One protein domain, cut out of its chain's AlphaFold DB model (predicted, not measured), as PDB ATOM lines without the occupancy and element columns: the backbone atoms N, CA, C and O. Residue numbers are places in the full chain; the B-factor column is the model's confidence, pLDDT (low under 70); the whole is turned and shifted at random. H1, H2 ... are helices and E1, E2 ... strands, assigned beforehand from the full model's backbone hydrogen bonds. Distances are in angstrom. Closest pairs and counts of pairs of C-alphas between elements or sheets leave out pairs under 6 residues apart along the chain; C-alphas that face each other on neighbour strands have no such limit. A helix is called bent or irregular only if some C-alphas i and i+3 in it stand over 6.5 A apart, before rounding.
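What this domain is: This is residues 129 to 319 of the 336 residues of an uncharacterized protein of Ascobolus immersus RN42 (UniProt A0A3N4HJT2). A small three-stranded sheet, E1 to E3, lies between helices in an elongated body, with the long kinked helix H2 running through the middle over one face and H9 over the other; the hairpin of H6 and H7 packs on H2. At one end of the length the short helices H1, H3, H4 and H5 gather beyond the sheet, and at the opposite end lies H8, where residues 296 to 301, of which 296 and 297 belong to H8, stick out. The printed part has 191 residues with nine named helices and three named strands, in the order H1 H2 H3 H4 H5 E1 H6 H7 E2 E3 H8 H9, and its class is mostly helix. The sheet's order is E1, E2, E3, antiparallel throughout. The whole is compact, with a radius of gyration of the C-alphas of 17.2 A, and spans 57 by 32 by 31 A.

Where its parts are: The sheet is made of E1, residues 239 to 241, E2, residues 278 to 281, and E3, residues 284 to 287. H2, residues 163 to 187, is the longest helix, 31.7 A from C-alpha 163 at (176.132, 237.217, 223.821) to C-alpha 187; it has a kink of 65 degrees near residue 170 and is irregular, with C-alphas 169 and 172 7.8 A apart. H9, residues 302 to 319, is 26.0 A long and ends at C-alpha 319, (158.093, 241.124, 199.377). H6, residues 242 to 251, is 14.4 A long and H7, residues 256 to 265, 14.1 A. H4, residues 203 to 213, is 15.3 A long. The shorter helices are H1, residues 129 to 136, beginning at C-alpha 129, (147.482, 268.802, 231.139), H3, residues 196 to 200, H5, residues 217 to 223, and H8, residues 293 to 297.

How they stand to each other: E2 is the inner strand. Between E1 and E2, N 240 and O 279 are within hydrogen-bond range at 2.8 A. E2 and E3 form a hairpin, with N 287 and O 278 at 2.7 A. The domain has three layers, helices on both faces of a sheet: H2 and H6 on one face, H9 on the other. H2 has a height over the sheet of 8.8 A and runs slantwise to the strands, at 47 degrees to E2 on the local plane. H9, at a height of 8.9 A, lies over E1 and E2 and runs along the strands, at 21 degrees to E2 on the local plane. H2 and H7 are the hubs, touching three helices each. H2 touches H6 with residues 167 to 178 alone, about perpendicular at 82 degrees; the closest C-alphas, of Tyr 174 and Ala 245, are 5.8 A apart. H2 touches H7 with residues 175 to 186 alone, closest at the C-alphas of Phe 182 and Ile 264, 6.4 A. H6 and H7 form a helical hairpin at a shallow tilt of 30 degrees, opposite ways, with the C-alphas of Ala 249 and Tyr 257 closest at 5.0 A. H2 and H5 only just touch, with 3 pairs of C-alphas within 8 A, the closest those of Ala 179 and Ile 223, 6.9 A. H3 is near H2. H1 touches H4 about perpendicular at 86 degrees, with the C-alphas of Gly 132 and Gly 207 closest at 4.2 A. H8 and H9 only just touch, with 3 pairs of C-alphas within 8 A, the closest those of Leu 295 and Tyr 302, 5.7 A. Every O i to N i+4 pair is within hydrogen-bond range in H1, H3, H4, H5, H6, H7 and H9; H2 has 19 of 21, and H8 has 0 of 1 and also 0 of 2 O i to N i+3 pairs.

The domain as a whole: The two C-alphas farthest apart, of Ser 130 and Lys 297, are 57.2 A apart. The printed part has no cut. The long links are H1 to H2, residues 137 to 162, H5 to E1, and H7 to E2. Residues 296 to 301 stand free. The mean pLDDT of the printed part is 86.6; residues 150 to 154, 237 and 292 to 300 are under 70.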
ATOM      1  N   GLU A 129     147.063 267.754 232.056       85.12
ATOM      2  CA  GLU A 129     147.482 268.802 231.139       85.12
ATOM      3  C   GLU A 129     148.300 269.879 231.860       85.12
ATOM      4  O   GLU A 129     149.359 270.275 231.368       85.12
ATOM      5  N   SER A 130     147.855 270.328 233.038       86.75
ATOM      6  CA  SER A 130     148.585 271.296 233.868       86.75
ATOM      7  C   SER A 130     149.944 270.749 234.316       86.75
ATOM      8  O   SER A 130     150.990 271.395 234.156       86.75
ATOM      9  N   PHE A 131     149.957 269.505 234.796       85.62
ATOM     10  CA  PHE A 131     151.177 268.797 235.162       85.62
ATOM     11  C   PHE A 131     152.109 268.645 233.952       85.62
ATOM     12  O   PHE A 131     153.273 269.042 233.991       85.62
ATOM     13  N   GLY A 132     151.568 268.185 232.826       87.44
ATOM     14  CA  GLY A 132     152.263 268.042 231.554       87.44
ATOM     15  C   GLY A 132     152.872 269.338 231.017       87.44
ATOM     16  O   GLY A 132     153.999 269.321 230.529       87.44
ATOM     17  N   LYS A 133     152.173 270.474 231.150       90.50
ATOM     18  CA  LYS A 133     152.672 271.822 230.805       90.50
ATOM     19  C   LYS A 133     153.870 272.225 231.656       90.50
ATOM     20  O   LYS A 133     154.780 272.900 231.183       90.50
ATOM     21  N   THR A 134     153.866 271.841 232.927       89.50
ATOM     22  CA  THR A 134     154.993 272.105 233.829       89.50
ATOM     23  C   THR A 134     156.197 271.253 233.441       89.50
ATOM     24  O   THR A 134     157.328 271.738 233.417       89.50
ATOM     25  N   LEU A 135     155.950 269.994 233.080       87.19
ATOM     26  CA  LEU A 135     156.976 269.046 232.669       87.19
ATOM     27  C   LEU A 135     157.581 269.358 231.298       87.19
ATOM     28  O   LEU A 135     158.794 269.255 231.137       87.19
ATOM     29  N   SER A 136     156.782 269.787 230.321       89.00
ATOM     30  CA  SER A 136     157.250 270.076 228.960       89.00
ATOM     31  C   SER A 136     158.334 271.155 228.912       89.00
ATOM     32  O   SER A 136     159.249 271.070 228.096       89.00
ATOM     33  N   LYS A 137     158.307 272.108 229.853       89.81
ATOM     34  CA  LYS A 137     159.346 273.135 230.030       89.81
ATOM     35  C   LYS A 137     160.730 272.562 230.354       89.81
ATOM     36  O   LYS A 137     161.721 273.264 230.192       89.81
ATOM     37  N   LYS A 138     160.807 271.311 230.823       89.38
ATOM     38  CA  LYS A 138     162.062 270.615 231.138       89.38
ATOM     39  C   LYS A 138     162.632 269.828 229.953       89.38
ATOM     40  O   LYS A 138     163.730 269.291 230.067       89.38
ATOM     41  N   ILE A 139     161.920 269.739 228.825       90.50
ATOM     42  CA  ILE A 139     162.462 269.101 227.620       90.50
ATOM     43  C   ILE A 139     163.598 269.983 227.073       90.50
ATOM     44  O   ILE A 139     163.373 271.171 226.829       90.50
ATOM     45  N   PRO A 140     164.809 269.435 226.852       91.81
ATOM     46  CA  PRO A 140     165.936 270.211 226.347       91.81
ATOM     47  C   PRO A 140     165.624 270.907 225.015       91.81
ATOM     48  O   PRO A 140     165.056 270.318 224.092       91.81
ATOM     49  N   GLY A 141     166.038 272.167 224.887       89.62
ATOM     50  CA  GLY A 141     165.941 272.904 223.629       89.62
ATOM     51  C   GLY A 141     166.965 272.415 222.590       89.62
ATOM     52  O   GLY A 141     167.943 271.757 222.953       89.62
ATOM     53  N   PRO A 142     166.813 272.779 221.301       89.69
ATOM     54  CA  PRO A 142     167.738 272.366 220.237       89.69
ATOM     55  C   PRO A 142     169.212 272.714 220.505       89.69
ATOM     56  O   PRO A 142     170.107 271.962 220.138       89.69
ATOM     57  N   LYS A 143     169.471 273.839 221.188       91.06
ATOM     58  CA  LYS A 143     170.828 274.320 221.502       91.06
ATOM     59  C   LYS A 143     171.540 273.513 222.597       91.06
ATOM     60  O   LYS A 143     172.755 273.602 222.706       91.06
ATOM     61  N   SER A 144     170.799 272.758 223.407       92.44
ATOM     62  CA  SER A 144     171.326 271.961 224.528       92.44
ATOM     63  C   SER A 144     171.450 270.469 224.204       92.44
ATOM     64  O   SER A 144     171.661 269.664 225.107       92.44
ATOM     65  N   LEU A 145     171.260 270.080 222.939       92.81
ATOM     66  CA  LEU A 145     171.275 268.675 222.545       92.81
ATOM     67  C   LEU A 145     172.695 268.113 222.509       92.81
ATOM     68  O   LEU A 145     173.629 268.741 222.013       92.81
ATOM     69  N   ILE A 146     172.825 266.887 223.003       92.06
ATOM     70  CA  ILE A 146     174.062 266.114 222.979       92.06
ATOM     71  C   ILE A 146     174.172 265.437 221.605       92.06
ATOM     72  O   ILE A 146     173.252 264.703 221.223       92.06
ATOM     73  N   PRO A 147     175.278 265.640 220.863       89.12
ATOM     74  CA  PRO A 147     175.497 264.964 219.593       89.12
ATOM     75  C   PRO A 147     175.474 263.444 219.748       89.12
ATOM     76  O   PRO A 147     176.192 262.876 220.571       89.12
ATOM     77  N   ARG A 148     174.665 262.786 218.921       83.81
ATOM     78  CA  ARG A 148     174.584 261.330 218.811       83.81
ATOM     79  C   ARG A 148     174.367 260.949 217.352       83.81
ATOM     80  O   ARG A 148     173.582 261.588 216.646       83.81
ATOM     81  N   SER A 149     175.080 259.925 216.892       74.75
ATOM     82  CA  SER A 149     174.804 259.308 215.594       74.75
ATOM     83  C   SER A 149     173.408 258.688 215.603       74.75
ATOM     84  O   SER A 149     172.954 258.243 216.653       74.75
ATOM     85  N   SER A 150     172.756 258.625 214.437       67.81
ATOM     86  CA  SER A 150     171.460 257.950 214.296       67.81
ATOM     87  C   SER A 150     171.485 256.551 214.932       67.81
ATOM     88  O   SER A 150     172.539 255.902 214.891       67.81
ATOM     89  N   PRO A 151     170.344 256.060 215.453       64.00
ATOM     90  CA  PRO A 151     170.241 254.696 215.950       64.00
ATOM     91  C   PRO A 151     170.765 253.718 214.887       64.00
ATOM     92  O   PRO A 151     170.353 253.822 213.726       64.00
ATOM     93  N   PRO A 152     171.698 252.815 215.231       60.94
ATOM     94  CA  PRO A 152     172.238 251.874 214.265       60.94
ATOM     95  C   PRO A 152     171.133 250.939 213.765       60.94
ATOM     96  O   PRO A 152     170.204 250.597 214.503       60.94
ATOM     97  N   ILE A 153     171.261 250.482 212.517       66.75
ATOM     98  CA  ILE A 153     170.519 249.307 212.055       66.75
ATOM     99  C   ILE A 153     170.925 248.153 212.971       66.75
ATOM    100  O   ILE A 153     172.107 247.976 213.269       66.75
ATOM    101  N   PHE A 154     169.950 247.392 213.456       67.56
ATOM    102  CA  PHE A 154     170.245 246.269 214.326       67.56
ATOM    103  C   PHE A 154     171.051 245.209 213.597       67.56
ATOM    104  O   PHE A 154     170.567 244.541 212.685       67.56
ATOM    105  N   GLU A 155     172.294 245.049 214.030       75.00
ATOM    106  CA  GLU A 155     173.165 244.022 213.498       75.00
ATOM    107  C   GLU A 155     172.792 242.662 214.080       75.00
ATOM    108  O   GLU A 155     172.332 242.524 215.218       75.00
ATOM    109  N   LYS A 156     173.003 241.627 213.273       74.25
ATOM    110  CA  LYS A 156     172.852 240.242 213.712       74.25
ATOM    111  C   LYS A 156     174.073 239.864 214.533       74.25
ATOM    112  O   LYS A 156     175.197 240.150 214.127       74.25
ATOM    113  N   ARG A 157     173.855 239.146 215.637       79.75
ATOM    114  CA  ARG A 157     174.958 238.537 216.387       79.75
ATOM    115  C   ARG A 157     175.723 237.593 215.464       79.75
ATOM    116  O   ARG A 157     175.119 236.710 214.848       79.75
ATOM    117  N   ALA A 158     177.038 237.769 215.370       80.31
ATOM    118  CA  ALA A 158     177.854 236.902 214.531       80.31
ATOM    119  C   ALA A 158     177.911 235.476 215.123       80.31
ATOM    120  O   ALA A 158     177.883 235.308 216.349       80.31
ATOM    121  N   PRO A 159     178.009 234.418 214.293       75.56
ATOM    122  CA  PRO A 159     178.227 233.068 214.799       75.56
ATOM    123  C   PRO A 159     179.469 233.012 215.700       75.56
ATOM    124  O   PRO A 159     180.539 233.474 215.317       75.56
ATOM    125  N   GLY A 160     179.328 232.460 216.908       75.81
ATOM    126  CA  GLY A 160     180.425 232.348 217.880       75.81
ATOM    127  C   GLY A 160     180.726 233.619 218.688       75.81
ATOM    128  O   GLY A 160     181.519 233.563 219.625       75.81
ATOM    129  N   GLU A 161     180.078 234.747 218.395       84.12
ATOM    130  CA  GLU A 161     180.222 235.963 219.196       84.12
ATOM    131  C   GLU A 161     179.659 235.772 220.610       84.12
ATOM    132  O   GLU A 161     178.576 235.226 220.779       84.12
ATOM    133  N   LYS A 162     180.327 236.253 221.660       80.94
ATOM    134  CA  LYS A 162     179.754 236.168 223.013       80.94
ATOM    135  C   LYS A 162     178.507 237.054 223.124       80.94
ATOM    136  O   LYS A 162     178.572 238.242 222.819       80.94
ATOM    137  N   GLN A 163     177.399 236.495 223.622       77.38
ATOM    138  CA  GLN A 163     176.132 237.217 223.821       77.38
ATOM    139  C   GLN A 163     176.318 238.503 224.636       77.38
ATOM    140  O   GLN A 163     175.738 239.526 224.287       77.38
ATOM    141  N   ALA A 164     177.180 238.462 225.656       79.75
ATOM    142  CA  ALA A 164     177.505 239.622 226.473       79.75
ATOM    143  C   ALA A 164     178.104 240.783 225.674       79.75
ATOM    144  O   ALA A 164     177.569 241.888 225.698       79.75
ATOM    145  N   GLY A 165     179.154 240.514 224.890       82.94
ATOM    146  CA  GLY A 165     179.792 241.536 224.061       82.94
ATOM    147  C   GLY A 165     178.860 242.085 222.981       82.94
ATOM    148  O   GLY A 165     178.879 243.281 222.707       82.94
ATOM    149  N   PHE A 166     178.004 241.235 222.406       85.19
ATOM    150  CA  PHE A 166     176.973 241.677 221.470       85.19
ATOM    151  C   PHE A 166     175.969 242.622 222.148       85.19
ATOM    152  O   PHE A 166     175.773 243.751 221.702       85.19
ATOM    153  N   LEU A 167     175.354 242.193 223.252       84.56
ATOM    154  CA  LEU A 167     174.359 243.004 223.949       84.56
ATOM    155  C   LEU A 167     174.930 244.338 224.416       84.56
ATOM    156  O   LEU A 167     174.260 245.353 224.270       84.56
ATOM    157  N   GLU A 168     176.164 244.369 224.905       84.75
ATOM    158  CA  GLU A 168     176.778 245.611 225.362       84.75
ATOM    159  C   GLU A 168     176.905 246.664 224.250       84.75
ATOM    160  O   GLU A 168     176.671 247.847 224.504       84.75
ATOM    161  N   ARG A 169     177.171 246.242 223.004       85.62
ATOM    162  CA  ARG A 169     177.218 247.143 221.839       85.62
ATOM    163  C   ARG A 169     175.838 247.577 221.343       85.62
ATOM    164  O   ARG A 169     175.714 248.672 220.802       85.62
ATOM    165  N   HIS A 170     174.813 246.741 221.509       86.06
ATOM    166  CA  HIS A 170     173.487 246.966 220.913       86.06
ATOM    167  C   HIS A 170     172.387 247.349 221.920       86.06
ATOM    168  O   HIS A 170     171.263 247.641 221.508       86.06
ATOM    169  N   LYS A 171     172.680 247.385 223.228       86.62
ATOM    170  CA  LYS A 171     171.717 247.656 224.317       86.62
ATOM    171  C   LYS A 171     170.876 248.916 224.101       86.62
ATOM    172  O   LYS A 171     169.674 248.890 224.334       86.62
ATOM    173  N   ASP A 172     171.484 249.986 223.593       86.38
ATOM    174  CA  ASP A 172     170.829 251.283 223.405       86.38
ATOM    175  C   ASP A 172     169.687 251.198 222.393       86.38
ATOM    176  O   ASP A 172     168.636 251.827 222.553       86.38
ATOM    177  N   GLY A 173     169.875 250.380 221.360       87.94
ATOM    178  CA  GLY A 173     168.811 250.085 220.426       87.94
ATOM    179  C   GLY A 173     167.679 249.328 221.119       87.94
ATOM    180  O   GLY A 173     166.517 249.609 220.846       87.94
ATOM    181  N   TYR A 174     167.988 248.341 221.977       91.06
ATOM    182  CA  TYR A 174     166.959 247.526 222.639       91.06
ATOM    183  C   TYR A 174     166.128 248.391 223.583       91.06
ATOM    184  O   TYR A 174     164.908 248.267 223.621       91.06
ATOM    185  N   TYR A 175     166.776 249.318 224.286       91.62
ATOM    186  CA  TYR A 175     166.110 250.323 225.105       91.62
ATOM    187  C   TYR A 175     165.178 251.201 224.261       91.62
ATOM    188  O   TYR A 175     163.990 251.313 224.562       91.62
ATOM    189  N   THR A 176     165.678 251.720 223.136       90.94
ATOM    190  CA  THR A 176     164.876 252.513 222.192       90.94
ATOM    191  C   THR A 176     163.684 251.716 221.654       90.94
ATOM    192  O   THR A 176     162.577 252.245 221.572       90.94
ATOM    193  N   PHE A 177     163.870 250.435 221.335       92.25
ATOM    194  CA  PHE A 177     162.796 249.564 220.866       92.25
ATOM    195  C   PHE A 177     161.742 249.316 221.937       92.25
ATOM    196  O   PHE A 177     160.560 249.413 221.632       92.25
ATOM    197  N   ILE A 178     162.132 249.027 223.182       94.75
ATOM    198  CA  ILE A 178     161.181 248.840 224.289       94.75
ATOM    199  C   ILE A 178     160.369 250.121 224.502       94.75
ATOM    200  O   ILE A 178     159.149 250.052 224.642       94.75
ATOM    201  N   ALA A 179     161.027 251.284 224.478       94.62
ATOM    202  CA  ALA A 179     160.362 252.575 224.605       94.62
ATOM    203  C   ALA A 179     159.391 252.833 223.440       94.62
ATOM    204  O   ALA A 179     158.252 253.226 223.668       94.62
ATOM    205  N   ASN A 180     159.793 252.563 222.197       93.50
ATOM    206  CA  ASN A 180     158.919 252.740 221.036       93.50
ATOM    207  C   ASN A 180     157.756 251.738 221.026       93.50
ATOM    208  O   ASN A 180     156.631 252.137 220.756       93.50
ATOM    209  N   TYR A 181     157.998 250.477 221.397       94.50
ATOM    210  CA  TYR A 181     156.949 249.470 221.567       94.50
ATOM    211  C   TYR A 181     155.947 249.916 222.634       94.50
ATOM    212  O   TYR A 181     154.745 249.785 222.444       94.50
ATOM    213  N   PHE A 182     156.414 250.478 223.756       94.50
ATOM    214  CA  PHE A 182     155.527 251.062 224.761       94.50
ATOM    215  C   PHE A 182     154.664 252.181 224.165       94.50
ATOM    216  O   PHE A 182     153.457 252.212 224.400       94.50
ATOM    217  N   LEU A 183     155.257 253.085 223.383       93.19
ATOM    218  CA  LEU A 183     154.522 254.194 222.779       93.19
ATOM    219  C   LEU A 183     153.446 253.707 221.801       93.19
ATOM    220  O   LEU A 183     152.309 254.173 221.892       93.19
ATOM    221  N   THR A 184     153.765 252.761 220.919       92.31
ATOM    222  CA  THR A 184     152.799 252.229 219.948       92.31
ATOM    223  C   THR A 184     151.729 251.372 220.623       92.31
ATOM    224  O   THR A 184     150.548 251.537 220.347       92.31
ATOM    225  N   TYR A 185     152.111 250.505 221.565       90.50
ATOM    226  CA  TYR A 185     151.189 249.569 222.215       90.50
ATOM    227  C   TYR A 185     150.314 250.206 223.301       90.50
ATOM    228  O   TYR A 185     149.127 249.915 223.383       90.50
ATOM    229  N   ALA A 186     150.895 251.029 224.179       85.44
ATOM    230  CA  ALA A 186     150.217 251.522 225.381       85.44
ATOM    231  C   ALA A 186     149.741 252.974 225.268       85.44
ATOM    232  O   ALA A 186     148.898 253.405 226.061       85.44
ATOM    233  N   THR A 187     150.306 253.751 224.338       81.75
ATOM    234  CA  THR A 187     149.950 255.170 224.176       81.75
ATOM    235  C   THR A 187     149.282 255.495 222.850       81.75
ATOM    236  O   THR A 187     148.795 256.620 222.734       81.75
ATOM    237  N   GLU A 188     149.221 254.525 221.926       85.12
ATOM    238  CA  GLU A 188     148.657 254.651 220.573       85.12
ATOM    239  C   GLU A 188     149.418 255.678 219.725       85.12
ATOM    240  O   GLU A 188     148.842 256.512 219.034       85.12
ATOM    241  N   TRP A 189     150.749 255.679 219.830       91.00
ATOM    242  CA  TRP A 189     151.566 256.427 218.882       91.00
ATOM    243  C   TRP A 189     151.567 255.711 217.531       91.00
ATOM    244  O   TRP A 189     151.916 254.535 217.468       91.00
ATOM    245  N   GLU A 190     151.244 256.437 216.463       90.62
ATOM    246  CA  GLU A 190     151.310 255.943 215.087       90.62
ATOM    247  C   GLU A 190     152.466 256.617 214.328       90.62
ATOM    248  O   GLU A 190     152.359 257.796 213.965       90.62
ATOM    249  N   PRO A 191     153.584 255.906 214.077       88.00
ATOM    250  CA  PRO A 191     154.787 256.493 213.477       88.00
ATOM    251  C   PRO A 191     154.587 257.031 212.056       88.00
ATOM    252  O   PRO A 191     155.295 257.955 211.655       88.00
ATOM    253  N   ILE A 192     153.628 256.465 211.314       87.06
ATOM    254  CA  ILE A 192     153.260 256.892 209.955       87.06
ATOM    255  C   ILE A 192     152.554 258.251 209.985       87.06
ATOM    256  O   ILE A 192     152.802 259.097 209.131       87.06
ATOM    257  N   GLN A 193     151.686 258.470 210.974       88.31
ATOM    258  CA  GLN A 193     150.878 259.684 211.053       88.31
ATOM    259  C   GLN A 193     151.628 260.847 211.700       88.31
ATOM    260  O   GLN A 193     151.353 262.006 211.395       88.31
ATOM    261  N   ARG A 194     152.535 260.556 212.645       88.50
ATOM    262  CA  ARG A 194     153.088 261.590 213.522       88.50
ATOM    263  C   ARG A 194     154.528 261.331 213.937       88.50
ATOM    264  O   ARG A 194     154.877 260.252 214.420       88.50
ATOM    265  N   GLY A 195     155.351 262.375 213.841       88.06
ATOM    266  CA  GLY A 195     156.754 262.329 214.249       88.06
ATOM    267  C   GLY A 195     156.926 262.027 215.743       88.06
ATOM    268  O   GLY A 195     156.125 262.446 216.583       88.06
ATOM    269  N   ARG A 196     158.011 261.327 216.094       90.94
ATOM    270  CA  ARG A 196     158.271 260.867 217.471       90.94
ATOM    271  C   ARG A 196     158.353 262.013 218.478       90.94
ATOM    272  O   ARG A 196     157.694 261.962 219.514       90.94
ATOM    273  N   LEU A 197     159.134 263.055 218.189       90.94
ATOM    274  CA  LEU A 197     159.253 264.199 219.099       90.94
ATOM    275  C   LEU A 197     157.943 264.974 219.204       90.94
ATOM    276  O   LEU A 197     157.586 265.425 220.288       90.94
ATOM    277  N   GLU A 198     157.227 265.124 218.094       91.44
ATOM    278  CA  GLU A 198     155.946 265.824 218.062       91.44
ATOM    279  C   GLU A 198     154.915 265.139 218.974       91.44
ATOM    280  O   GLU A 198     154.169 265.798 219.709       91.44
ATOM    281  N   TRP A 199     154.920 263.805 218.981       91.12
ATOM    282  CA  TRP A 199     154.141 262.997 219.909       91.12
ATOM    283  C   TRP A 199     154.596 263.180 221.360       91.12
ATOM    284  O   TRP A 199     153.794 263.517 222.234       91.12
ATOM    285  N   LEU A 200     155.898 263.017 221.609       92.31
ATOM    286  CA  LEU A 200     156.512 263.067 222.941       92.31
ATOM    287  C   LEU A 200     156.568 264.471 223.561       92.31
ATOM    288  O   LEU A 200     156.862 264.601 224.748       92.31
ATOM    289  N   SER A 201     156.286 265.516 222.785       90.81
ATOM    290  CA  SER A 201     156.213 266.903 223.263       90.81
ATOM    291  C   SER A 201     154.793 267.314 223.662       90.81
ATOM    292  O   SER A 201     154.597 268.374 224.265       90.81
ATOM    293  N   ASN A 202     153.784 266.484 223.371       91.88
ATOM    294  CA  ASN A 202     152.409 266.760 223.759       91.88
ATOM    295  C   ASN A 202     152.261 266.699 225.288       91.88
ATOM    296  O   ASN A 202     152.516 265.675 225.916       91.88
ATOM    297  N   HIS A 203     151.815 267.799 225.887       90.56
ATOM    298  CA  HIS A 203     151.794 267.974 227.339       90.56
ATOM    299  C   HIS A 203     150.902 266.950 228.041       90.56
ATOM    300  O   HIS A 203     151.311 266.341 229.025       90.56
ATOM    301  N   PHE A 204     149.720 266.686 227.490       87.81
ATOM    302  CA  PHE A 204     148.820 265.675 228.030       87.81
ATOM    303  C   PHE A 204     149.441 264.271 227.970       87.81
ATOM    304  O   PHE A 204     149.390 263.528 228.951       87.81
ATOM    305  N   LYS A 205     150.098 263.922 226.854       89.25
ATOM    306  CA  LYS A 205     150.796 262.633 226.716       89.25
ATOM    307  C   LYS A 205     151.980 262.529 227.684       89.25
ATOM    308  O   LYS A 205     152.121 261.487 228.314       89.25
ATOM    309  N   ILE A 206     152.760 263.597 227.879       90.75
ATOM    310  CA  ILE A 206     153.838 263.647 228.884       90.75
ATOM    311  C   ILE A 206     153.272 263.348 230.274       90.75
ATOM    312  O   ILE A 206     153.740 262.424 230.935       90.75
ATOM    313  N   GLY A 207     152.239 264.083 230.701       86.44
ATOM    314  CA  GLY A 207     151.617 263.893 232.013       86.44
ATOM    315  C   GLY A 207     151.106 262.464 232.207       86.44
ATOM    316  O   GLY A 207     151.400 261.835 233.225       86.44
ATOM    317  N   ARG A 208     150.420 261.912 231.195       88.06
ATOM    318  CA  ARG A 208     149.944 260.521 231.205       88.06
ATOM    319  C   ARG A 208     151.096 259.524 231.309       88.06
ATOM    320  O   ARG A 208     151.021 258.634 232.148       88.06
ATOM    321  N   ILE A 209     152.148 259.656 230.501       91.31
ATOM    322  CA  ILE A 209     153.291 258.729 230.508       91.31
ATOM    323  C   ILE A 209     154.021 258.782 231.849       91.31
ATOM    324  O   ILE A 209     154.252 257.737 232.447       91.31
ATOM    325  N   VAL A 210     154.333 259.979 232.347       90.69
ATOM    326  CA  VAL A 210     155.053 260.169 233.613       90.69
ATOM    327  C   VAL A 210     154.263 259.589 234.788       90.69
ATOM    328  O   VAL A 210     154.834 258.876 235.614       90.69
ATOM    329  N   LYS A 211     152.938 259.794 234.820       86.25
ATOM    330  CA  LYS A 211     152.054 259.191 235.832       86.25
ATOM    331  C   LYS A 211     151.953 257.668 235.674       86.25
ATOM    332  O   LYS A 211     152.048 256.954 236.665       86.25
ATOM    333  N   THR A 212     151.827 257.167 234.442       85.56
ATOM    334  CA  THR A 212     151.695 255.725 234.129       85.56
ATOM    335  C   THR A 212     152.957 254.941 234.475       85.56
ATOM    336  O   THR A 212     152.892 253.834 235.001       85.56
ATOM    337  N   LEU A 213     154.119 255.500 234.145       89.25
ATOM    338  CA  LEU A 213     155.417 254.876 234.372       89.25
ATOM    339  C   LEU A 213     155.991 255.183 235.751       89.25
ATOM    340  O   LEU A 213     157.032 254.622 236.099       89.25
ATOM    341  N   GLU A 214     155.327 256.058 236.513       86.00
ATOM    342  CA  GLU A 214     155.772 256.550 237.817       86.00
ATOM    343  C   GLU A 214     157.238 256.990 237.777       86.00
ATOM    344  O   GLU A 214     158.068 256.602 238.611       86.00
ATOM    345  N   CYS A 215     157.583 257.709 236.718       89.25
ATOM    346  CA  CYS A 215     158.941 258.140 236.466       89.25
ATOM    347  C   CYS A 215     159.094 259.624 236.790       89.25
ATOM    348  O   CYS A 215     158.120 260.360 236.931       89.25
ATOM    349  N   THR A 216     160.328 260.071 236.959       90.94
ATOM    350  CA  THR A 216     160.633 261.498 237.029       90.94
ATOM    351  C   THR A 216     160.675 262.095 235.623       90.94
ATOM    352  O   THR A 216     160.693 261.388 234.612       90.94
ATOM    353  N   MET A 217     160.725 263.425 235.533       91.94
ATOM    354  CA  MET A 217     160.937 264.063 234.233       91.94
ATOM    355  C   MET A 217     162.307 263.726 233.638       91.94
ATOM    356  O   MET A 217     162.435 263.608 232.422       91.94
ATOM    357  N   ASP A 218     163.317 263.552 234.485       91.19
ATOM    358  CA  ASP A 218     164.666 263.220 234.036       91.19
ATOM    359  C   ASP A 218     164.700 261.800 233.462       91.19
ATOM    360  O   ASP A 218     165.255 261.594 232.382       91.19
ATOM    361  N   ASP A 219     163.994 260.860 234.102       93.56
ATOM    362  CA  ASP A 219     163.760 259.522 233.551       93.56
ATOM    363  C   ASP A 219     163.061 259.605 232.189       93.56
ATOM    364  O   ASP A 219     163.480 258.954 231.240       93.56
ATOM    365  N   TYR A 220     162.011 260.426 232.057       94.44
ATOM    366  CA  TYR A 220     161.300 260.608 230.787       94.44
ATOM    367  C   TYR A 220     162.237 261.113 229.676       94.44
ATOM    368  O   TYR A 220     162.295 260.533 228.589       94.44
ATOM    369  N   VAL A 221     163.015 262.165 229.949       93.94
ATOM    370  CA  VAL A 221     163.987 262.721 228.994       93.94
ATOM    371  C   VAL A 221     165.048 261.689 228.614       93.94
ATOM    372  O   VAL A 221     165.426 261.605 227.443       93.94
ATOM    373  N   GLU A 222     165.531 260.908 229.579       92.00
ATOM    374  CA  GLU A 222     166.526 259.864 229.360       92.00
ATOM    375  C   GLU A 222     165.975 258.711 228.515       92.00
ATOM    376  O   GLU A 222     166.541 258.401 227.465       92.00
ATOM    377  N   ILE A 223     164.869 258.106 228.946       93.75
ATOM    378  CA  ILE A 223     164.267 256.905 228.352       93.75
ATOM    379  C   ILE A 223     163.870 257.152 226.903       93.75
ATOM    380  O   ILE A 223     164.126 256.325 226.029       93.75
ATOM    381  N   PHE A 224     163.275 258.313 226.630       93.19
ATOM    382  CA  PHE A 224     162.859 258.667 225.280       93.19
ATOM    383  C   PHE A 224     163.959 259.372 224.475       93.19
ATOM    384  O   PHE A 224     163.743 259.722 223.313       93.19
ATOM    385  N   GLY A 225     165.164 259.525 225.030       91.19
ATOM    386  CA  GLY A 225     166.319 260.064 224.314       91.19
ATOM    387  C   GLY A 225     166.155 261.524 223.884       91.19
ATOM    388  O   GLY A 225     166.715 261.937 222.875       91.19
ATOM    389  N   LEU A 226     165.395 262.324 224.635       92.94
ATOM    390  CA  LEU A 226     165.033 263.698 224.253       92.94
ATOM    391  C   LEU A 226     166.192 264.698 224.360       92.94
ATOM    392  O   LEU A 226     166.113 265.801 223.817       92.94
ATOM    393  N   LYS A 227     167.270 264.307 225.050       92.38
ATOM    394  CA  LYS A 227     168.514 265.078 225.189       92.38
ATOM    395  C   LYS A 227     169.475 264.926 224.009       92.38
ATOM    396  O   LYS A 227     170.499 265.601 223.987       92.38
ATOM    397  N   PHE A 228     169.186 264.043 223.058       90.75
ATOM    398  CA  PHE A 228     170.091 263.730 221.956       90.75
ATOM    399  C   PHE A 228     169.665 264.406 220.648       90.75
ATOM    400  O   PHE A 228     168.492 264.717 220.438       90.75
ATOM    401  N   THR A 229     170.623 264.619 219.743       88.31
ATOM    402  CA  THR A 229     170.371 265.196 218.406       88.31
ATOM    403  C   THR A 229     169.500 264.319 217.505       88.31
ATOM    404  O   THR A 229     169.007 264.788 216.487       88.31
ATOM    405  N   ASP A 230     169.315 263.046 217.850       85.75
ATOM    406  CA  ASP A 230     168.493 262.073 217.133       85.75
ATOM    407  C   ASP A 230     167.113 261.856 217.774       85.75
ATOM    408  O   ASP A 230     166.417 260.926 217.391       85.75
ATOM    409  N   ARG A 231     166.680 262.711 218.709       88.38
ATOM    410  CA  ARG A 231     165.386 262.583 219.413       88.38
ATOM    411  C   ARG A 231     164.156 262.467 218.501       88.38
ATOM    412  O   ARG A 231     163.176 261.823 218.875       88.38
ATOM    413  N   ASP A 232     164.220 263.089 217.325       85.56
ATOM    414  CA  ASP A 232     163.188 263.045 216.283       85.56
ATOM    415  C   ASP A 232     163.189 261.722 215.514       85.56
ATOM    416  O   ASP A 232     162.174 261.316 214.947       85.56
ATOM    417  N   LYS A 233     164.333 261.035 215.509       82.62
ATOM    418  CA  LYS A 233     164.511 259.749 214.856       82.62
ATOM    419  C   LYS A 233     163.995 258.649 215.768       82.62
ATOM    420  O   LYS A 233     164.061 258.710 216.997       82.62
ATOM    421  N   TYR A 234     163.496 257.609 215.135       79.38
ATOM    422  CA  TYR A 234     163.130 256.373 215.791       79.38
ATOM    423  C   TYR A 234     163.799 255.213 215.077       79.38
ATOM    424  O   TYR A 234     164.273 255.337 213.949       79.38
ATOM    425  N   LEU A 235     163.899 254.092 215.780       79.50
ATOM    426  CA  LEU A 235     164.399 252.869 215.186       79.50
ATOM    427  C   LEU A 235     163.443 252.415 214.083       79.50
ATOM    428  O   LEU A 235     162.247 252.419 214.337       79.50
ATOM    429  N   ASN A 236     163.935 251.965 212.928       75.25
ATOM    430  CA  ASN A 236     163.072 251.387 211.893       75.25
ATOM    431  C   ASN A 236     162.113 250.321 212.475       75.25
ATOM    432  O   ASN A 236     162.485 249.643 213.447       75.25
ATOM    433  N   PRO A 237     160.892 250.170 211.915       64.81
ATOM    434  CA  PRO A 237     159.933 249.124 212.277       64.81
ATOM    435  C   PRO A 237     160.521 247.749 211.943       64.81
ATOM    436  O   PRO A 237     160.296 247.180 210.887       64.81
ATOM    437  N   GLY A 238     161.381 247.257 212.829       80.44
ATOM    438  CA  GLY A 238     162.121 246.015 212.666       80.44
ATOM    439  C   GLY A 238     161.681 244.959 213.666       80.44
ATOM    440  O   GLY A 238     160.876 245.207 214.573       80.44
ATOM    441  N   TYR A 239     162.262 243.774 213.514       89.62
ATOM    442  CA  TYR A 239     162.018 242.648 214.399       89.62
ATOM    443  C   TYR A 239     163.141 242.487 215.427       89.62
ATOM    444  O   TYR A 239     164.313 242.708 215.131       89.62
ATOM    445  N   MET A 240     162.797 242.047 216.639       90.44
ATOM    446  CA  MET A 240     163.766 241.793 217.709       90.44
ATOM    447  C   MET A 240     163.548 240.477 218.435       90.44
ATOM    448  O   MET A 240     162.406 240.057 218.625       90.44
ATOM    449  N   PRO A 241     164.619 239.844 218.940       91.88
ATOM    450  CA  PRO A 241     164.473 238.715 219.841       91.88
ATOM    451  C   PRO A 241     163.815 239.138 221.159       91.88
ATOM    452  O   PRO A 241     164.342 239.977 221.891       91.88
ATOM    453  N   PHE A 242     162.688 238.507 221.491       93.38
ATOM    454  CA  PHE A 242     161.927 238.789 222.714       93.38
ATOM    455  C   PHE A 242     162.779 238.631 223.977       93.38
ATOM    456  O   PHE A 242     162.747 239.474 224.867       93.38
ATOM    457  N   TYR A 243     163.587 237.574 224.022       89.69
ATOM    458  CA  TYR A 243     164.415 237.240 225.175       89.69
ATOM    459  C   TYR A 243     165.561 238.241 225.419       89.69
ATOM    460  O   TYR A 243     165.916 238.498 226.569       89.69
ATOM    461  N   LEU A 244     166.116 238.850 224.360       90.25
ATOM    462  CA  LEU A 244     167.139 239.895 224.489       90.25
ATOM    463  C   LEU A 244     166.520 241.214 224.945       90.25
ATOM    464  O   LEU A 244     167.068 241.851 225.838       90.25
ATOM    465  N   ALA A 245     165.352 241.581 224.411       93.50
ATOM    466  CA  ALA A 245     164.607 242.740 224.895       93.50
ATOM    467  C   ALA A 245     164.227 242.578 226.380       93.50
ATOM    468  O   ALA A 245     164.413 243.506 227.164       93.50
ATOM    469  N   ALA A 246     163.789 241.381 226.790       93.69
ATOM    470  CA  ALA A 246     163.517 241.062 228.190       93.69
ATOM    471  C   ALA A 246     164.764 241.245 229.063       93.69
ATOM    472  O   ALA A 246     164.708 241.899 230.103       93.69
ATOM    473  N   ARG A 247     165.911 240.721 228.613       90.94
ATOM    474  CA  ARG A 247     167.183 240.875 229.324       90.94
ATOM    475  C   ARG A 247     167.586 242.340 229.440       90.94
ATOM    476  O   ARG A 247     167.930 242.773 230.529       90.94
ATOM    477  N   CYS A 248     167.484 243.117 228.364       91.75
ATOM    478  CA  CYS A 248     167.755 244.553 228.386       91.75
ATOM    479  C   CYS A 248     166.835 245.299 229.362       91.75
ATOM    480  O   CYS A 248     167.323 246.106 230.148       91.75
ATOM    481  N   ALA A 249     165.533 244.999 229.377       93.62
ATOM    482  CA  ALA A 249     164.619 245.582 230.356       93.62
ATOM    483  C   ALA A 249     165.030 245.232 231.795       93.62
ATOM    484  O   ALA A 249     165.021 246.099 232.667       93.62
ATOM    485  N   LEU A 250     165.416 243.975 232.030       90.06
ATOM    486  CA  LEU A 250     165.834 243.474 233.335       90.06
ATOM    487  C   LEU A 250     167.093 244.180 233.848       90.06
ATOM    488  O   LEU A 250     167.116 244.588 235.006       90.06
ATOM    489  N   ILE A 251     168.110 244.342 232.999       85.69
ATOM    490  CA  ILE A 251     169.436 244.817 233.417       85.69
ATOM    491  C   ILE A 251     169.616 246.336 233.370       85.69
ATOM    492  O   ILE A 251     170.677 246.843 233.733       85.69
ATOM    493  N   HIS A 252     168.613 247.077 232.895       89.19
ATOM    494  CA  HIS A 252     168.712 248.527 232.836       89.19
ATOM    495  C   HIS A 252     168.756 249.120 234.266       89.19
ATOM    496  O   HIS A 252     167.916 248.760 235.103       89.19
ATOM    497  N   PRO A 253     169.679 250.063 234.563       83.50
ATOM    498  CA  PRO A 253     169.760 250.708 235.877       83.50
ATOM    499  C   PRO A 253     168.488 251.484 236.249       83.50
ATOM    500  O   PRO A 253     168.048 251.462 237.397       83.50
ATOM    501  N   ASN A 254     167.879 252.147 235.263       88.12
ATOM    502  CA  ASN A 254     166.562 252.775 235.379       88.12
ATOM    503  C   ASN A 254     165.433 251.711 235.410       88.12
ATOM    504  O   ASN A 254     165.238 251.011 234.410       88.12
ATOM    505  N   PRO A 255     164.656 251.603 236.505       87.19
ATOM    506  CA  PRO A 255     163.642 250.565 236.716       87.19
ATOM    507  C   PRO A 255     162.398 250.773 235.855       87.19
ATOM    508  O   PRO A 255     161.571 249.870 235.711       87.19
ATOM    509  N   VAL A 256     162.248 251.956 235.252       92.19
ATOM    510  CA  VAL A 256     161.115 252.259 234.382       92.19
ATOM    511  C   VAL A 256     161.054 251.299 233.195       92.19
ATOM    512  O   VAL A 256     159.956 250.955 232.770       92.19
ATOM    513  N   TYR A 257     162.184 250.768 232.715       94.44
ATOM    514  CA  TYR A 257     162.172 249.743 231.666       94.44
ATOM    515  C   TYR A 257     161.479 248.446 232.097       94.44
ATOM    516  O   TYR A 257     160.707 247.886 231.318       94.44
ATOM    517  N   ARG A 258     161.664 247.997 233.345       92.00
ATOM    518  CA  ARG A 258     160.926 246.846 233.895       92.00
ATOM    519  C   ARG A 258     159.441 247.167 234.069       92.00
ATOM    520  O   ARG A 258     158.591 246.324 233.786       92.00
ATOM    521  N   ARG A 259     159.098 248.398 234.463       91.25
ATOM    522  CA  ARG A 259     157.696 248.858 234.526       91.25
ATOM    523  C   ARG A 259     157.033 248.867 233.146       91.25
ATOM    524  O   ARG A 259     155.980 248.255 232.993       91.25
ATOM    525  N   MET A 260     157.679 249.461 232.139       94.50
ATOM    526  CA  MET A 260     157.229 249.421 230.742       94.50
ATOM    527  C   MET A 260     157.028 247.978 230.276       94.50
ATOM    528  O   MET A 260     155.969 247.649 229.749       94.50
ATOM    529  N   TRP A 261     157.994 247.095 230.546       95.25
ATOM    530  CA  TRP A 261     157.907 245.681 230.187       95.25
ATOM    531  C   TRP A 261     156.649 245.004 230.749       95.25
ATOM    532  O   TRP A 261     155.893 244.375 230.006       95.25
ATOM    533  N   ARG A 262     156.380 245.172 232.048       91.69
ATOM    534  CA  ARG A 262     155.199 244.582 232.698       91.69
ATOM    535  C   ARG A 262     153.890 245.157 232.178       91.69
ATOM    536  O   ARG A 262     152.918 244.415 232.051       91.69
ATOM    537  N   LEU A 263     153.855 246.448 231.856       89.88
ATOM    538  CA  LEU A 263     152.677 247.081 231.262       89.88
ATOM    539  C   LEU A 263     152.378 246.524 229.868       89.88
ATOM    540  O   LEU A 263     151.224 246.218 229.578       89.88
ATOM    541  N   ILE A 264     153.412 246.343 229.041       92.38
ATOM    542  CA  ILE A 264     153.271 245.808 227.686       92.38
ATOM    543  C   ILE A 264     152.860 244.328 227.726       92.38
ATOM    544  O   ILE A 264     151.877 243.935 227.103       92.38
ATOM    545  N   PHE A 265     153.612 243.493 228.448       91.31
ATOM    546  CA  PHE A 265     153.530 242.033 228.304       91.31
ATOM    547  C   PHE A 265     152.780 241.321 229.427       91.31
ATOM    548  O   PHE A 265     152.577 240.110 229.331       91.31
ATOM    549  N   ARG A 266     152.388 242.038 230.489       88.00
ATOM    550  CA  ARG A 266     151.734 241.477 231.687       88.00
ATOM    551  C   ARG A 266     152.528 240.323 232.320       88.00
ATOM    552  O   ARG A 266     151.954 239.385 232.862       88.00
ATOM    553  N   LYS A 267     153.858 240.386 232.214       89.31
ATOM    554  CA  LYS A 267     154.818 239.397 232.723       89.31
ATOM    555  C   LYS A 267     156.065 240.093 233.240       89.31
ATOM    556  O   LYS A 267     156.405 241.166 232.744       89.31
ATOM    557  N   GLU A 268     156.765 239.462 234.174       89.94
ATOM    558  CA  GLU A 268     158.082 239.925 234.598       89.94
ATOM    559  C   GLU A 268     159.127 239.695 233.499       89.94
ATOM    560  O   GLU A 268     159.037 238.756 232.702       89.94
ATOM    561  N   ALA A 269     160.135 240.568 233.447       92.25
ATOM    562  CA  ALA A 269     161.203 240.472 232.453       92.25
ATOM    563  C   ALA A 269     162.048 239.207 232.654       92.25
ATOM    564  O   ALA A 269     162.401 238.547 231.678       92.25
ATOM    565  N   ILE A 270     162.305 238.830 233.911       89.56
ATOM    566  CA  ILE A 270     163.079 237.631 234.259       89.56
ATOM    567  C   ILE A 270     162.435 236.345 233.722       89.56
ATOM    568  O   ILE A 270     163.134 235.501 233.175       89.56
ATOM    569  N   ASP A 271     161.105 236.246 233.725       88.56
ATOM    570  CA  ASP A 271     160.383 235.072 233.206       88.56
ATOM    571  C   ASP A 271     160.428 234.978 231.670       88.56
ATOM    572  O   ASP A 271     159.979 234.001 231.064       88.56
ATOM    573  N   CYS A 272     160.936 236.021 231.013       91.56
ATOM    574  CA  CYS A 272     160.934 236.172 229.566       91.56
ATOM    575  C   CYS A 272     162.320 235.986 228.928       91.56
ATOM    576  O   CYS A 272     162.405 235.841 227.706       91.56
ATOM    577  N   VAL A 273     163.401 235.939 229.717       87.69
ATOM    578  CA  VAL A 273     164.799 235.894 229.225       87.69
ATOM    579  C   VAL A 273     165.197 234.586 228.528       87.69
ATOM    580  O   VAL A 273     166.270 234.524 227.929       87.69
ATOM    581  N   HIS A 274     164.327 233.573 228.554       84.25
ATOM    582  CA  HIS A 274     164.480 232.299 227.835       84.25
ATOM    583  C   HIS A 274     163.288 231.979 226.915       84.25
ATOM    584  O   HIS A 274     163.139 230.860 226.425       84.25
ATOM    585  N   VAL A 275     162.414 232.958 226.660       87.81
ATOM    586  CA  VAL A 275     161.222 232.762 225.829       87.81
ATOM    587  C   VAL A 275     161.558 233.027 224.362       87.81
ATOM    588  O   VAL A 275     161.788 234.164 223.943       87.81
ATOM    589  N   ALA A 276     161.539 231.968 223.551       88.75
ATOM    590  CA  ALA A 276     161.782 232.045 222.114       88.75
ATOM    591  C   ALA A 276     160.576 232.660 221.381       88.75
ATOM    592  O   ALA A 276     159.643 231.964 220.983       88.75
ATOM    593  N   LYS A 277     160.593 233.985 221.219       92.50
ATOM    594  CA  LYS A 277     159.615 234.772 220.453       92.50
ATOM    595  C   LYS A 277     160.312 235.922 219.728       92.50
ATOM    596  O   LYS A 277     161.459 236.255 220.033       92.50
ATOM    597  N   VAL A 278     159.597 236.531 218.789       93.12
ATOM    598  CA  VAL A 278     160.047 237.714 218.052       93.12
ATOM    599  C   VAL A 278     159.088 238.868 218.330       93.12
ATOM    600  O   VAL A 278     157.878 238.675 218.367       93.12
ATOM    601  N   LEU A 279     159.625 240.061 218.548       94.00
ATOM    602  CA  LEU A 279     158.874 241.301 218.693       94.00
ATOM    603  C   LEU A 279     158.933 242.102 217.405       94.00
ATOM    604  O   LEU A 279     159.968 242.115 216.752       94.00
ATOM    605  N   ARG A 280     157.862 242.827 217.113       92.38
ATOM    606  CA  ARG A 280     157.819 243.934 216.159       92.38
ATOM    607  C   ARG A 280     157.127 245.093 216.853       92.38
ATOM    608  O   ARG A 280     156.105 244.860 217.486       92.38
ATOM    609  N   TRP A 281     157.680 246.297 216.785       90.25
ATOM    610  CA  TRP A 281     157.126 247.427 217.536       90.25
ATOM    611  C   TRP A 281     156.075 248.237 216.760       90.25
ATOM    612  O   TRP A 281     155.276 248.911 217.401       90.25
ATOM    613  N   ASP A 282     156.014 248.125 215.428       88.50
ATOM    614  CA  ASP A 282     155.050 248.853 214.587       88.50
ATOM    615  C   ASP A 282     154.569 248.030 213.361       88.50
ATOM    616  O   ASP A 282     155.371 247.796 212.453       88.50
ATOM    617  N   PRO A 283     153.312 247.536 213.335       90.12
ATOM    618  CA  PRO A 283     152.392 247.541 214.466       90.12
ATOM    619  C   PRO A 283     152.925 246.647 215.602       90.12
ATOM    620  O   PRO A 283     153.584 245.623 215.345       90.12
ATOM    621  N   PRO A 284     152.645 247.005 216.868       91.12
ATOM    622  CA  PRO A 284     153.167 246.297 218.030       91.12
ATOM    623  C   PRO A 284     152.620 244.870 218.079       91.12
ATOM    624  O   PRO A 284     151.441 244.639 218.336       91.12
ATOM    625  N   THR A 285     153.480 243.884 217.830       93.06
ATOM    626  CA  THR A 285     153.094 242.473 217.794       93.06
ATOM    627  C   THR A 285     154.161 241.555 218.382       93.06
ATOM    628  O   THR A 285     155.370 241.763 218.250       93.06
ATOM    629  N   VAL A 286     153.690 240.469 218.999       93.06
ATOM    630  CA  VAL A 286     154.526 239.353 219.450       93.06
ATOM    631  C   VAL A 286     154.329 238.183 218.493       93.06
ATOM    632  O   VAL A 286     153.297 237.512 218.500       93.06
ATOM    633  N   LYS A 287     155.331 237.921 217.662       92.50
ATOM    634  CA  LYS A 287     155.321 236.855 216.663       92.50
ATOM    635  C   LYS A 287     155.875 235.554 217.252       92.50
ATOM    636  O   LYS A 287     156.841 235.537 218.025       92.50
ATOM    637  N   LYS A 288     155.254 234.436 216.868       90.06
ATOM    638  CA  LYS A 288     155.759 233.089 217.167       90.06
ATOM    639  C   LYS A 288     156.999 232.793 216.318       90.06
ATOM    640  O   LYS A 288     157.240 233.427 215.294       90.06
ATOM    641  N   ILE A 289     157.781 231.810 216.737       89.31
ATOM    642  CA  ILE A 289     158.856 231.245 215.918       89.31
ATOM    643  C   ILE A 289     158.223 230.422 214.797       89.31
ATOM    644  O   ILE A 289     157.294 229.662 215.062       89.31
ATOM    645  N   LEU A 290     158.708 230.574 213.563       82.19
ATOM    646  CA  LEU A 290     158.116 229.909 212.393       82.19
ATOM    647  C   LEU A 290     158.322 228.387 212.404       82.19
ATOM    648  O   LEU A 290     157.496 227.645 211.888       82.19
ATOM    649  N   GLU A 291     159.401 227.911 213.027       79.25
ATOM    650  CA  GLU A 291     159.768 226.491 213.078       79.25
ATOM    651  C   GLU A 291     159.856 225.976 214.536       79.25
ATOM    652  O   GLU A 291     160.946 225.623 215.000       79.25
ATOM    653  N   PRO A 292     158.745 225.921 215.301       68.00
ATOM    654  CA  PRO A 292     158.781 225.623 216.737       68.00
ATOM    655  C   PRO A 292     159.332 224.221 217.042       68.00
ATOM    656  O   PRO A 292     160.147 224.071 217.948       68.00
ATOM    657  N   GLY A 293     159.005 223.210 216.225       67.12
ATOM    658  CA  GLY A 293     159.500 221.835 216.398       67.12
ATOM    659  C   GLY A 293     161.019 221.667 216.225       67.12
ATOM    660  O   GLY A 293     161.569 220.609 216.528       67.12
ATOM    661  N   ARG A 294     161.739 222.696 215.749       63.94
ATOM    662  CA  ARG A 294     163.211 222.690 215.726       63.94
ATOM    663  C   ARG A 294     163.835 223.087 217.059       63.94
ATOM    664  O   ARG A 294     164.996 222.743 217.272       63.94
ATOM    665  N   LEU A 295     163.098 223.773 217.936       67.62
ATOM    666  CA  LEU A 295     163.577 224.132 219.273       67.62
ATOM    667  C   LEU A 295     163.799 222.872 220.119       67.62
ATOM    668  O   LEU A 295     164.860 222.713 220.714       67.62
ATOM    669  N   GLU A 296     162.850 221.935 220.078       63.59
ATOM    670  CA  GLU A 296     162.915 220.662 220.811       63.59
ATOM    671  C   GLU A 296     164.055 219.761 220.314       63.59
ATOM    672  O   GLU A 296     164.781 219.160 221.105       63.59
ATOM    673  N   LYS A 297     164.260 219.713 218.992       62.28
ATOM    674  CA  LYS A 297     165.275 218.860 218.351       62.28
ATOM    675  C   LYS A 297     166.703 219.394 218.477       62.28
ATOM    676  O   LYS A 297     167.652 218.647 218.253       62.28
ATOM    677  N   LYS A 298     166.885 220.680 218.790       62.62
ATOM    678  CA  LYS A 298     168.199 221.341 218.836       62.62
ATOM    679  C   LYS A 298     168.411 222.044 220.174       62.62
ATOM    680  O   LYS A 298     168.537 223.272 220.220       62.62
ATOM    681  N   LYS A 299     168.495 221.256 221.256       62.41
ATOM    682  CA  LYS A 299     168.942 221.739 222.573       62.41
ATOM    683  C   LYS A 299     170.215 222.582 222.389       62.41
ATOM    684  O   LYS A 299     171.183 222.120 221.793       62.41
ATOM    685  N   GLY A 300     170.173 223.847 222.813       65.19
ATOM    686  CA  GLY A 300     171.294 224.790 222.699       65.19
ATOM    687  C   GLY A 300     171.377 225.638 221.417       65.19
ATOM    688  O   GLY A 300     172.292 226.445 221.315       65.19
ATOM    689  N   LYS A 301     170.446 225.524 220.450       74.69
ATOM    690  CA  LYS A 301     170.436 226.372 219.226       74.69
ATOM    691  C   LYS A 301     169.228 227.307 219.101       74.69
ATOM    692  O   LYS A 301     168.937 227.789 218.006       74.69
ATOM    693  N   TYR A 302     168.507 227.564 220.192       80.50
ATOM    694  CA  TYR A 302     167.271 228.354 220.135       80.50
ATOM    695  C   TYR A 302     167.503 229.769 219.585       80.50
ATOM    696  O   TYR A 302     166.725 230.236 218.757       80.50
ATOM    697  N   GLU A 303     168.607 230.416 219.960       81.56
ATOM    698  CA  GLU A 303     168.942 231.762 219.487       81.56
ATOM    699  C   GLU A 303     169.084 231.822 217.962       81.56
ATOM    700  O   GLU A 303     168.543 232.718 217.317       81.56
ATOM    701  N   GLU A 304     169.757 230.836 217.361       82.94
ATOM    702  CA  GLU A 304     169.935 230.752 215.907       82.94
ATOM    703  C   GLU A 304     168.578 230.664 215.188       82.94
ATOM    704  O   GLU A 304     168.374 231.276 214.138       82.94
ATOM    705  N   ILE A 305     167.631 229.927 215.778       86.12
ATOM    706  CA  ILE A 305     166.270 229.762 215.257       86.12
ATOM    707  C   ILE A 305     165.480 231.078 215.367       86.12
ATOM    708  O   ILE A 305     164.770 231.442 214.424       86.12
ATOM    709  N   VAL A 306     165.631 231.825 216.467       89.19
ATOM    710  CA  VAL A 306     165.013 233.154 216.639       89.19
ATOM    711  C   VAL A 306     165.527 234.126 215.578       89.19
ATOM    712  O   VAL A 306     164.732 234.706 214.839       89.19
ATOM    713  N   TRP A 307     166.848 234.238 215.421       87.88
ATOM    714  CA  TRP A 307     167.464 235.115 214.419       87.88
ATOM    715  C   TRP A 307     167.137 234.717 212.978       87.88
ATOM    716  O   TRP A 307     167.062 235.562 212.085       87.88
ATOM    717  N   ARG A 308     166.946 233.423 212.712       87.38
ATOM    718  CA  ARG A 308     166.460 232.950 211.412       87.38
ATOM    719  C   ARG A 308     165.008 233.352 211.169       87.38
ATOM    720  O   ARG A 308     164.698 233.792 210.073       87.38
ATOM    721  N   SER A 309     164.152 233.244 212.185       91.06
ATOM    722  CA  SER A 309     162.747 233.654 212.079       91.06
ATOM    723  C   SER A 309     162.620 235.153 211.818       91.06
ATOM    724  O   SER A 309     161.829 235.547 210.976       91.06
ATOM    725  N   ILE A 310     163.448 235.975 212.471       90.88
ATOM    726  CA  ILE A 310     163.544 237.421 212.204       90.88
ATOM    727  C   ILE A 310     163.813 237.692 210.722       90.88
ATOM    728  O   ILE A 310     163.032 238.381 210.083       90.88
ATOM    729  N   ARG A 311     164.844 237.058 210.147       88.31
ATOM    730  CA  ARG A 311     165.187 237.201 208.719       88.31
ATOM    731  C   ARG A 311     164.070 236.801 207.772       88.31
ATOM    732  O   ARG A 311     164.002 237.284 206.649       88.31
ATOM    733  N   GLU A 312     163.284 235.820 208.178       89.69
ATOM    734  CA  GLU A 312     162.163 235.348 207.386       89.69
ATOM    735  C   GLU A 312     161.001 236.338 207.430       89.69
ATOM    736  O   GLU A 312     160.402 236.605 206.397       89.69
ATOM    737  N   TYR A 313     160.722 236.919 208.599       90.75
ATOM    738  CA  TYR A 313     159.727 237.977 208.729       90.75
ATOM    739  C   TYR A 313     160.117 239.239 207.955       90.75
ATOM    740  O   TYR A 313     159.285 239.748 207.212       90.75
ATOM    741  N   GLU A 314     161.375 239.681 208.064       88.81
ATOM    742  CA  GLU A 314     161.913 240.819 207.300       88.81
ATOM    743  C   GLU A 314     161.723 240.611 205.788       88.81
ATOM    744  O   GLU A 314     161.140 241.455 205.118       88.81
ATOM    745  N   ARG A 315     162.116 239.443 205.260       87.56
ATOM    746  CA  ARG A 315     162.002 239.148 203.820       87.56
ATOM    747  C   ARG A 315     160.555 239.093 203.327       87.56
ATOM    748  O   ARG A 315     160.277 239.492 202.205       87.56
ATOM    749  N   ARG A 316     159.639 238.544 204.132       87.94
ATOM    750  CA  ARG A 316     158.213 238.481 203.767       87.94
ATOM    751  C   ARG A 316     157.615 239.876 203.668       87.94
ATOM    752  O   ARG A 316     156.937 240.165 202.700       87.94
ATOM    753  N   GLU A 317     157.937 240.735 204.626       85.69
ATOM    754  CA  GLU A 317     157.466 242.115 204.635       85.69
ATOM    755  C   GLU A 317     158.020 242.937 203.464       85.69
ATOM    756  O   GLU A 317     157.265 243.660 202.821       85.69
ATOM    757  N   GLU A 318     159.302 242.774 203.126       83.94
ATOM    758  CA  GLU A 318     159.891 243.384 201.924       83.94
ATOM    759  C   GLU A 318     159.160 242.943 200.644       83.94
ATOM    760  O   GLU A 318     158.856 243.771 199.785       83.94
ATOM    761  N   ASN A 319     158.824 241.654 200.529       82.44
ATOM    762  CA  ASN A 319     158.093 241.124 199.377       82.44
ATOM    763  C   ASN A 319     156.638 241.613 199.320       82.44
ATOM    764  O   ASN A 319     156.153 241.915 198.232       82.44
TER     765      ASN A 319